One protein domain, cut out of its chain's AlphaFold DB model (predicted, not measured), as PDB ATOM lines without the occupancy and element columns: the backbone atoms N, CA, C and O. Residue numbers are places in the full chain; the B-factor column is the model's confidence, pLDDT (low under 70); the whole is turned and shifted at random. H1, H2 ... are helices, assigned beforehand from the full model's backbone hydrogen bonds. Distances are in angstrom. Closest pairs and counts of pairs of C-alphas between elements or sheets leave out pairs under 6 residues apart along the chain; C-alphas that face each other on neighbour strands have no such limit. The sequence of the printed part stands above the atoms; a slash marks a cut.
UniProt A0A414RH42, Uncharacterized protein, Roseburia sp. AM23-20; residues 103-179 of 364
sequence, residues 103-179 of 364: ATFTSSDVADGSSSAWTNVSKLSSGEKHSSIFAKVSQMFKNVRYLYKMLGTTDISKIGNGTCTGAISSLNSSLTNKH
ATOM      1  N   ALA A 103     112.421 188.829 142.553       85.50
ATOM      2  CA  ALA A 103     113.492 189.096 143.511       85.50
ATOM      3  C   ALA A 103     113.825 190.593 143.560       85.50
ATOM      4  O   ALA A 103     114.330 191.164 142.596       85.50
ATOM      5  N   THR A 104     113.618 191.229 144.713       90.44
ATOM      6  CA  THR A 104     114.138 192.579 144.966       90.44
ATOM      7  C   THR A 104     115.623 192.513 145.317       90.44
ATOM      8  O   THR A 104     116.024 191.738 146.190       90.44
ATOM      9  N   PHE A 105     116.445 193.348 144.686       93.50
ATOM     10  CA  PHE A 105     117.866 193.479 145.007       93.50
ATOM     11  C   PHE A 105     118.310 194.940 144.922       93.50
ATOM     12  O   PHE A 105     117.711 195.751 144.220       93.50
ATOM     13  N   THR A 106     119.373 195.283 145.647       93.44
ATOM     14  CA  THR A 106     120.025 196.591 145.527       93.44
ATOM     15  C   THR A 106     121.100 196.510 144.450       93.44
ATOM     16  O   THR A 106     122.044 195.727 144.571       93.44
ATOM     17  N   SER A 107     120.953 197.297 143.384       93.94
ATOM     18  CA  SER A 107     121.947 197.363 142.312       93.94
ATOM     19  C   SER A 107     123.173 198.159 142.766       93.94
ATOM     20  O   SER A 107     123.039 199.244 143.327       93.94
ATOM     21  N   SER A 108     124.367 197.625 142.510       93.31
ATOM     22  CA  SER A 108     125.641 198.342 142.668       93.31
ATOM     23  C   SER A 108     126.100 199.030 141.377       93.31
ATOM     24  O   SER A 108     127.053 199.817 141.420       93.31
ATOM     25  N   ASP A 109     125.454 198.714 140.247       94.19
ATOM     26  CA  ASP A 109     125.732 199.293 138.931       94.19
ATOM     27  C   ASP A 109     125.531 200.814 138.926       94.19
ATOM     28  O   ASP A 109     124.798 201.379 139.737       94.19
ATOM     29  N   VAL A 110     126.229 201.481 138.015       93.56
ATOM     30  CA  VAL A 110     126.221 202.938 137.854       93.56
ATOM     31  C   VAL A 110     126.189 203.282 136.369       93.56
ATOM     32  O   VAL A 110     126.484 202.439 135.528       93.56
ATOM     33  N   ALA A 111     125.861 204.529 136.033       92.06
ATOM     34  CA  ALA A 111     125.916 205.000 134.652       92.06
ATOM     35  C   ALA A 111     127.331 204.883 134.050       92.06
ATOM     36  O   ALA A 111     128.343 204.883 134.766       92.06
ATOM     37  N   ASP A 112     127.411 204.836 132.720       87.12
ATOM     38  CA  ASP A 112     128.685 204.798 132.002       87.12
ATOM     39  C   ASP A 112     129.609 205.956 132.405       87.12
ATOM     40  O   ASP A 112     129.176 207.062 132.724       87.12
ATOM     41  N   GLY A 113     130.912 205.672 132.487       80.38
ATOM     42  CA  GLY A 113     131.931 206.629 132.939       80.38
ATOM     43  C   GLY A 113     131.965 206.902 134.452       80.38
ATOM     44  O   GLY A 113     132.991 207.371 134.960       80.38
ATOM     45  N   SER A 114     130.913 206.537 135.195       88.06
ATOM     46  CA  SER A 114     130.784 206.822 136.636       88.06
ATOM     47  C   SER A 114     131.449 205.780 137.540       88.06
ATOM     48  O   SER A 114     131.608 206.004 138.738       88.06
ATOM     49  N   SER A 115     131.882 204.644 136.983       89.62
ATOM     50  CA  SER A 115     132.651 203.652 137.738       89.62
ATOM     51  C   SER A 115     134.062 204.181 138.038       89.62
ATOM     52  O   SER A 115     134.788 204.624 137.136       89.62
ATOM     53  N   SER A 116     134.439 204.198 139.319       86.94
ATOM     54  CA  SER A 116     135.700 204.773 139.809       86.94
ATOM     55  C   SER A 116     136.803 203.738 140.025       86.94
ATOM     56  O   SER A 116     137.972 204.076 139.866       86.94
ATOM     57  N   ALA A 117     136.449 202.491 140.348       90.06
ATOM     58  CA  ALA A 117     137.402 201.429 140.651       90.06
ATOM     59  C   ALA A 117     136.824 200.037 140.360       90.06
ATOM     60  O   ALA A 117     135.611 199.821 140.429       90.06
ATOM     61  N   TRP A 118     137.716 199.079 140.102       92.38
ATOM     62  CA  TRP A 118     137.381 197.658 140.109       92.38
ATOM     63  C   TRP A 118     137.010 197.203 141.524       92.38
ATOM     64  O   TRP A 118     137.692 197.546 142.488       92.38
ATOM     65  N   THR A 119     135.957 196.400 141.655       95.06
ATOM     66  CA  THR A 119     135.543 195.806 142.935       95.06
ATOM     67  C   THR A 119     135.498 194.289 142.813       95.06
ATOM     68  O   THR A 119     134.905 193.754 141.879       95.06
ATOM     69  N   ASN A 120     136.097 193.566 143.758       96.38
ATOM     70  CA  ASN A 120     136.081 192.105 143.726       96.38
ATOM     71  C   ASN A 120     134.665 191.555 143.931       96.38
ATOM     72  O   ASN A 120     133.947 191.978 144.834       96.38
ATOM     73  N   VAL A 121     134.297 190.566 143.116       96.56
ATOM     74  CA  VAL A 121     133.040 189.826 143.252       96.56
ATOM     75  C   VAL A 121     133.357 188.430 143.769       96.56
ATOM     76  O   VAL A 121     134.146 187.696 143.178       96.56
ATOM     77  N   SER A 122     132.765 188.066 144.904       94.56
ATOM     78  CA  SER A 122     132.920 186.734 145.499       94.56
ATOM     79  C   SER A 122     132.371 185.643 144.577       94.56
ATOM     80  O   SER A 122     131.347 185.866 143.924       94.56
ATOM     81  N   LYS A 123     132.971 184.445 144.605       95.44
ATOM     82  CA  LYS A 123     132.485 183.291 143.831       95.44
ATOM     83  C   LYS A 123     131.008 182.993 144.115       95.44
ATOM     84  O   LYS A 123     130.527 183.203 145.233       95.44
ATOM     85  N   LEU A 124     130.310 182.473 143.111       95.75
ATOM     86  CA  LEU A 124     128.983 181.895 143.301       95.75
ATOM     87  C   LEU A 124     129.111 180.568 144.053       95.75
ATOM     88  O   LEU A 124     130.011 179.774 143.777       95.75
ATOM     89  N   SER A 125     128.232 180.357 145.025       93.81
ATOM     90  CA  SER A 125     128.155 179.133 145.822       93.81
ATOM     91  C   SER A 125     126.717 178.616 145.855       93.81
ATOM     92  O   SER A 125     125.767 179.377 145.677       93.81
ATOM     93  N   SER A 126     126.550 177.311 146.076       92.19
ATOM     94  CA  SER A 126     125.214 176.728 146.241       92.19
ATOM     95  C   SER A 126     124.521 177.286 147.491       92.19
ATOM     96  O   SER A 126     125.185 177.623 148.473       92.19
ATOM     97  N   GLY A 127     123.189 177.375 147.449       88.75
ATOM     98  CA  GLY A 127     122.361 177.873 148.554       88.75
ATOM     99  C   GLY A 127     122.239 179.398 148.647       88.75
ATOM    100  O   GLY A 127     121.665 179.907 149.609       88.75
ATOM    101  N   GLU A 128     122.761 180.153 147.677       92.12
ATOM    102  CA  GLU A 128     122.593 181.607 147.653       92.12
ATOM    103  C   GLU A 128     121.161 182.039 147.306       92.12
ATOM    104  O   GLU A 128     120.493 181.458 146.453       92.12
ATOM    105  N   LYS A 129     120.709 183.133 147.930       91.12
ATOM    106  CA  LYS A 129     119.454 183.803 147.561       91.12
ATOM    107  C   LYS A 129     119.587 184.442 146.174       91.12
ATOM    108  O   LYS A 129     120.627 185.029 145.878       91.12
ATOM    109  N   HIS A 130     118.512 184.467 145.378       89.81
ATOM    110  CA  HIS A 130     118.492 185.157 144.075       89.81
ATOM    111  C   HIS A 130     118.948 186.621 144.169       89.81
ATOM    112  O   HIS A 130     119.711 187.087 143.329       89.81
ATOM    113  N   SER A 131     118.566 187.334 145.233       92.44
ATOM    114  CA  SER A 131     118.995 188.720 145.459       92.44
ATOM    115  C   SER A 131     120.514 188.875 145.620       92.44
ATOM    116  O   SER A 131     121.072 189.861 145.143       92.44
ATOM    117  N   SER A 132     121.198 187.894 146.226       94.31
ATOM    118  CA  SER A 132     122.669 187.854 146.312       94.31
ATOM    119  C   SER A 132     123.291 187.682 144.927       94.31
ATOM    120  O   SER A 132     124.206 188.418 144.557       94.31
ATOM    121  N   ILE A 133     122.753 186.753 144.131       94.31
ATOM    122  CA  ILE A 133     123.222 186.491 142.766       94.31
ATOM    123  C   ILE A 133     123.069 187.752 141.903       94.31
ATOM    124  O   ILE A 133     124.036 188.184 141.278       94.31
ATOM    125  N   PHE A 134     121.900 188.402 141.927       94.44
ATOM    126  CA  PHE A 134     121.665 189.633 141.166       94.44
ATOM    127  C   PHE A 134     122.534 190.808 141.632       94.44
ATOM    128  O   PHE A 134     123.032 191.559 140.794       94.44
ATOM    129  N   ALA A 135     122.799 190.943 142.935       95.06
ATOM    130  CA  ALA A 135     123.736 191.949 143.438       95.06
ATOM    131  C   ALA A 135     125.165 191.723 142.903       95.06
ATOM    132  O   ALA A 135     125.823 192.672 142.471       95.06
ATOM    133  N   LYS A 136     125.631 190.466 142.849       96.44
ATOM    134  CA  LYS A 136     126.938 190.103 142.269       96.44
ATOM    135  C   LYS A 136     126.999 190.371 140.766       96.44
ATOM    136  O   LYS A 136     127.984 190.930 140.291       96.44
ATOM    137  N   VAL A 137     125.946 190.020 140.023       96.44
ATOM    138  CA  VAL A 137     125.834 190.307 138.581       96.44
ATOM    139  C   VAL A 137     125.848 191.817 138.324       96.44
ATOM    140  O   VAL A 137     126.588 192.290 137.466       96.44
ATOM    141  N   SER A 138     125.107 192.592 139.115       96.12
ATOM    142  CA  SER A 138     125.112 194.057 139.063       96.12
ATOM    143  C   SER A 138     126.511 194.643 139.313       96.12
ATOM    144  O   SER A 138     126.985 195.490 138.554       96.12
ATOM    145  N   GLN A 139     127.236 194.132 140.313       96.88
ATOM    146  CA  GLN A 139     128.626 194.526 140.553       96.88
ATOM    147  C   GLN A 139     129.560 194.121 139.399       96.88
ATOM    148  O   GLN A 139     130.507 194.849 139.086       96.88
ATOM    149  N   MET A 140     129.292 193.004 138.717       96.69
ATOM    150  CA  MET A 140     130.039 192.642 137.514       96.69
ATOM    151  C   MET A 140     129.790 193.604 136.352       96.69
ATOM    152  O   MET A 140     130.755 193.986 135.692       96.69
ATOM    153  N   PHE A 141     128.558 194.072 136.138       95.62
ATOM    154  CA  PHE A 141     128.293 195.123 135.147       95.62
ATOM    155  C   PHE A 141     129.050 196.417 135.470       95.62
ATOM    156  O   PHE A 141     129.723 196.963 134.595       95.62
ATOM    157  N   LYS A 142     129.081 196.837 136.741       96.06
ATOM    158  CA  LYS A 142     129.894 197.983 137.187       96.06
ATOM    159  C   LYS A 142     131.385 197.824 136.858       96.06
ATOM    160  O   LYS A 142     132.044 198.790 136.459       96.06
ATOM    161  N   ASN A 143     131.918 196.613 137.024       94.94
ATOM    162  CA  ASN A 143     133.304 196.280 136.689       94.94
ATOM    163  C   ASN A 143     133.550 196.306 135.174       94.94
ATOM    164  O   ASN A 143     134.579 196.810 134.731       94.94
ATOM    165  N   VAL A 144     132.603 195.828 134.362       93.06
ATOM    166  CA  VAL A 144     132.686 195.937 132.897       93.06
ATOM    167  C   VAL A 144     132.699 197.405 132.461       93.06
ATOM    168  O   VAL A 144     133.543 197.787 131.653       93.06
ATOM    169  N   ARG A 145     131.856 198.267 133.048       91.56
ATOM    170  CA  ARG A 145     131.875 199.719 132.776       91.56
ATOM    171  C   ARG A 145     133.193 200.380 133.191       91.56
ATOM    172  O   ARG A 145     133.664 201.291 132.512       91.56
ATOM    173  N   TYR A 146     133.815 199.913 134.277       90.31
ATOM    174  CA  TYR A 146     135.166 200.339 134.663       90.31
ATOM    175  C   TYR A 146     136.202 199.973 133.590       90.31
ATOM    176  O   TYR A 146     136.992 200.828 133.199       90.31
ATOM    177  N   LEU A 147     136.172 198.741 133.068       88.12
ATOM    178  CA  LEU A 147     137.065 198.328 131.978       88.12
ATOM    179  C   LEU A 147     136.826 199.145 130.707       88.12
ATOM    180  O   LEU A 147     137.784 199.624 130.110       88.12
ATOM    181  N   TYR A 148     135.565 199.361 130.327       86.44
ATOM    182  CA  TYR A 148     135.214 200.191 129.175       86.44
ATOM    183  C   TYR A 148     135.789 201.609 129.299       86.44
ATOM    184  O   TYR A 148     136.398 202.109 128.359       86.44
ATOM    185  N   LYS A 149     135.701 202.226 130.482       83.88
ATOM    186  CA  LYS A 149     136.316 203.534 130.761       83.88
ATOM    187  C   LYS A 149     137.841 203.528 130.627       83.88
ATOM    188  O   LYS A 149     138.404 204.536 130.221       83.88
ATOM    189  N   MET A 150     138.504 202.430 130.987       80.81
ATOM    190  CA  MET A 150     139.964 202.314 130.907       80.81
ATOM    191  C   MET A 150     140.470 201.985 129.496       80.81
ATOM    192  O   MET A 150     141.607 202.314 129.179       80.81
ATOM    193  N   LEU A 151     139.651 201.330 128.665       76.56
ATOM    194  CA  LEU A 151     140.012 200.887 127.310       76.56
ATOM    195  C   LEU A 151     139.472 201.799 126.195       76.56
ATOM    196  O   LEU A 151     140.003 201.789 125.091       76.56
ATOM    197  N   GLY A 152     138.403 202.556 126.457       66.56
ATOM    198  CA  GLY A 152     137.697 203.392 125.481       66.56
ATOM    199  C   GLY A 152     138.213 204.828 125.368       66.56
ATOM    200  O   GLY A 152     137.657 205.616 124.605       66.56
ATOM    201  N   THR A 153     139.250 205.200 126.118       62.94
ATOM    202  CA  THR A 153     139.910 206.498 125.971       62.94
ATOM    203  C   THR A 153     140.993 206.401 124.901       62.94
ATOM    204  O   THR A 153     141.800 205.479 124.914       62.94
ATOM    205  N   THR A 154     141.086 207.391 124.009       63.25
ATOM    206  CA  THR A 154     142.253 207.573 123.114       63.25
ATOM    207  C   THR A 154     143.561 207.790 123.887       63.25
ATOM    208  O   THR A 154     144.637 207.850 123.302       63.25
ATOM    209  N   ASP A 155     143.456 207.938 125.207       70.19
ATOM    210  CA  ASP A 155     144.538 208.060 126.159       70.19
ATOM    211  C   ASP A 155     144.808 206.710 126.846       70.19
ATOM    212  O   ASP A 155     144.009 206.233 127.655       70.19
ATOM    213  N   ILE A 156     145.959 206.111 126.539       76.62
ATOM    214  CA  ILE A 156     146.456 204.887 127.180       76.62
ATOM    215  C   ILE A 156     147.057 205.151 128.570       76.62
ATOM    216  O   ILE A 156     147.468 204.206 129.248       76.62
ATOM    217  N   SER A 157     147.110 206.415 129.020       74.88
ATOM    218  CA  SER A 157     147.858 206.806 130.216       74.88
ATOM    219  C   SER A 157     147.332 206.211 131.524       74.88
ATOM    220  O   SER A 157     148.008 206.197 132.549       74.88
ATOM    221  N   LYS A 158     146.099 205.707 131.504       74.00
ATOM    222  CA  LYS A 158     145.428 205.142 132.678       74.00
ATOM    223  C   LYS A 158     145.346 203.618 132.637       74.00
ATOM    224  O   LYS A 158     144.940 203.006 133.627       74.00
ATOM    225  N   ILE A 159     145.790 202.983 131.546       80.00
ATOM    226  CA  ILE A 159     145.800 201.521 131.424       80.00
ATOM    227  C   ILE A 159     146.761 200.924 132.458       80.00
ATOM    228  O   ILE A 159     147.914 201.341 132.594       80.00
ATOM    229  N   GLY A 160     146.269 199.931 133.207       76.31
ATOM    230  CA  GLY A 160     147.039 199.272 134.262       76.31
ATOM    231  C   GLY A 160     147.444 200.226 135.388       76.31
ATOM    232  O   GLY A 160     148.558 200.114 135.894       76.31
ATOM    233  N   ASN A 161     146.583 201.191 135.743       75.81
ATOM    234  CA  ASN A 161     146.862 202.208 136.765       75.81
ATOM    235  C   ASN A 161     148.117 203.050 136.445       75.81
ATOM    236  O   ASN A 161     148.920 203.348 137.323       75.81
ATOM    237  N   GLY A 162     148.327 203.364 135.162       80.56
ATOM    238  CA  GLY A 162     149.494 204.116 134.687       80.56
ATOM    239  C   GLY A 162     150.757 203.284 134.467       80.56
ATOM    240  O   GLY A 162     151.770 203.826 134.029       80.56
ATOM    241  N   THR A 163     150.721 201.965 134.690       83.50
ATOM    242  CA  THR A 163     151.867 201.076 134.415       83.50
ATOM    243  C   THR A 163     152.293 201.141 132.948       83.50
ATOM    244  O   THR A 163     153.486 201.178 132.655       83.50
ATOM    245  N   CYS A 164     151.332 201.208 132.018       84.19
ATOM    246  CA  CYS A 164     151.634 201.339 130.591       84.19
ATOM    247  C   CYS A 164     152.375 202.655 130.293       84.19
ATOM    248  O   CYS A 164     153.400 202.646 129.616       84.19
ATOM    249  N   THR A 165     151.942 203.770 130.889       85.38
ATOM    250  CA  THR A 165     152.639 205.065 130.807       85.38
ATOM    251  C   THR A 165     154.031 205.004 131.390       85.38
ATOM    252  O   THR A 165     154.960 205.514 130.774       85.38
ATOM    253  N   GLY A 166     154.187 204.388 132.564       85.75
ATOM    254  CA  GLY A 166     155.482 204.236 133.219       85.75
ATOM    255  C   GLY A 166     156.457 203.448 132.348       85.75
ATOM    256  O   GLY A 166     157.591 203.881 132.152       85.75
ATOM    257  N   ALA A 167     155.997 202.346 131.750       87.19
ATOM    258  CA  ALA A 167     156.792 201.536 130.834       87.19
ATOM    259  C   ALA A 167     157.180 202.312 129.563       87.19
ATOM    260  O   ALA A 167     158.356 202.345 129.211       87.19
ATOM    261  N   ILE A 168     156.227 202.991 128.913       87.69
ATOM    262  CA  ILE A 168     156.489 203.796 127.707       87.69
ATOM    263  C   ILE A 168     157.428 204.964 128.016       87.69
ATOM    264  O   ILE A 168     158.370 205.208 127.270       87.69
ATOM    265  N   SER A 169     157.223 205.659 129.135       86.00
ATOM    266  CA  SER A 169     158.076 206.780 129.551       86.00
ATOM    267  C   SER A 169     159.494 206.310 129.863       86.00
ATOM    268  O   SER A 169     160.457 206.975 129.489       86.00
ATOM    269  N   SER A 170     159.632 205.141 130.496       86.75
ATOM    270  CA  SER A 170     160.934 204.522 130.763       86.75
ATOM    271  C   SER A 170     161.634 204.116 129.467       86.75
ATOM    272  O   SER A 170     162.818 204.405 129.301       86.75
ATOM    273  N   LEU A 171     160.906 203.510 128.520       87.75
ATOM    274  CA  LEU A 171     161.428 203.178 127.194       87.75
ATOM    275  C   LEU A 171     161.877 204.437 126.446       87.75
ATOM    276  O   LEU A 171     163.026 204.487 126.017       87.75
ATOM    277  N   ASN A 172     161.034 205.469 126.363       85.31
ATOM    278  CA  ASN A 172     161.375 206.740 125.718       85.31
ATOM    279  C   ASN A 172     162.613 207.377 126.353       85.31
ATOM    280  O   ASN A 172     163.544 207.725 125.638       85.31
ATOM    281  N   SER A 173     162.678 207.435 127.686       83.75
ATOM    282  CA  SER A 173     163.852 207.960 128.397       83.75
ATOM    283  C   SER A 173     165.112 207.143 128.092       83.75
ATOM    284  O   SER A 173     166.188 207.699 127.896       83.75
ATOM    285  N   SER A 174     164.989 205.815 128.008       80.81
ATOM    286  CA  SER A 174     166.111 204.938 127.658       80.81
ATOM    287  C   SER A 174     166.565 205.087 126.201       80.81
ATOM    288  O   SER A 174     167.747 204.919 125.927       80.81
ATOM    289  N   LEU A 175     165.653 205.413 125.279       79.88
ATOM    290  CA  LEU A 175     165.940 205.686 123.867       79.88
ATOM    291  C   LEU A 175     166.620 207.043 123.685       79.88
ATOM    292  O   LEU A 175     167.596 207.122 122.948       79.88
ATOM    293  N   THR A 176     166.157 208.079 124.386       66.31
ATOM    294  CA  THR A 176     166.777 209.413 124.361       66.31
ATOM    295  C   THR A 176     168.226 209.381 124.846       66.31
ATOM    296  O   THR A 176     169.056 210.103 124.316       66.31
ATOM    297  N   ASN A 177     168.554 208.491 125.787       59.53
ATOM    298  CA  ASN A 177     169.914 208.337 126.308       59.53
ATOM    299  C   ASN A 177     170.804 207.395 125.473       59.53
ATOM    300  O   ASN A 177     171.931 207.099 125.876       59.53
ATOM    301  N   LYS A 178     170.330 206.887 124.325       65.06
ATOM    302  CA  LYS A 178     171.179 206.142 123.384       65.06
ATOM    303  C   LYS A 178     171.869 207.109 122.430       65.06
ATOM    304  O   LYS A 178     171.472 207.253 121.278       65.06
ATOM    305  N   HIS A 179     172.953 207.713 122.894       60.44
ATOM    306  CA  HIS A 179     173.919 208.343 122.003       60.44
ATOM    307  C   HIS A 179     174.829 207.248 121.440       60.44
ATOM    308  O   HIS A 179     175.376 206.448 122.199       60.44
TER     309      HIS A 179
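AT A GLANCE: This is residues 103 to 179 of the 364 residues of an uncharacterized protein of Roseburia sp. AM23-20 (UniProt A0A414RH42). Two helices follow one another along one long axis: H1 has a long loop, residues 103 to 129, running along one side of it, crossing it and returning along its other side, while H2 extends the length as an arm whose residues 169 to 176 stick out with the tail to 179. The printed part has 77 residues, with two named helices, H1 then H2, and no named strand. The class is all helix, with 36 residues, under half, in named elements. The whole is extended, with a radius of gyration of the C-alphas of 18.7 A and spans of 66 by 26 by 13 A.

HOW THE PARTS SIT: H1, residues 130 to 151, and H2, residues 163 to 176, are apart. In H1 and H2 every O i to N i+4 pair is within hydrogen-bond range.

IN THESE COORDINATES: H1 is 31.5 A long, from C-alpha 130 at (118.492, 185.157, 144.075). H2 is 19.8 A long, ending at C-alpha 176 at (166.777, 209.413, 124.361).

THE WHOLE: The C-alphas farthest apart, Ala 103 and His 179, are 67.0 A apart. The H1 to H2 link is long, 11 residues. The printed part has no cut. pLDDT is under 70 at residues 152 to 154 and 176 to 179.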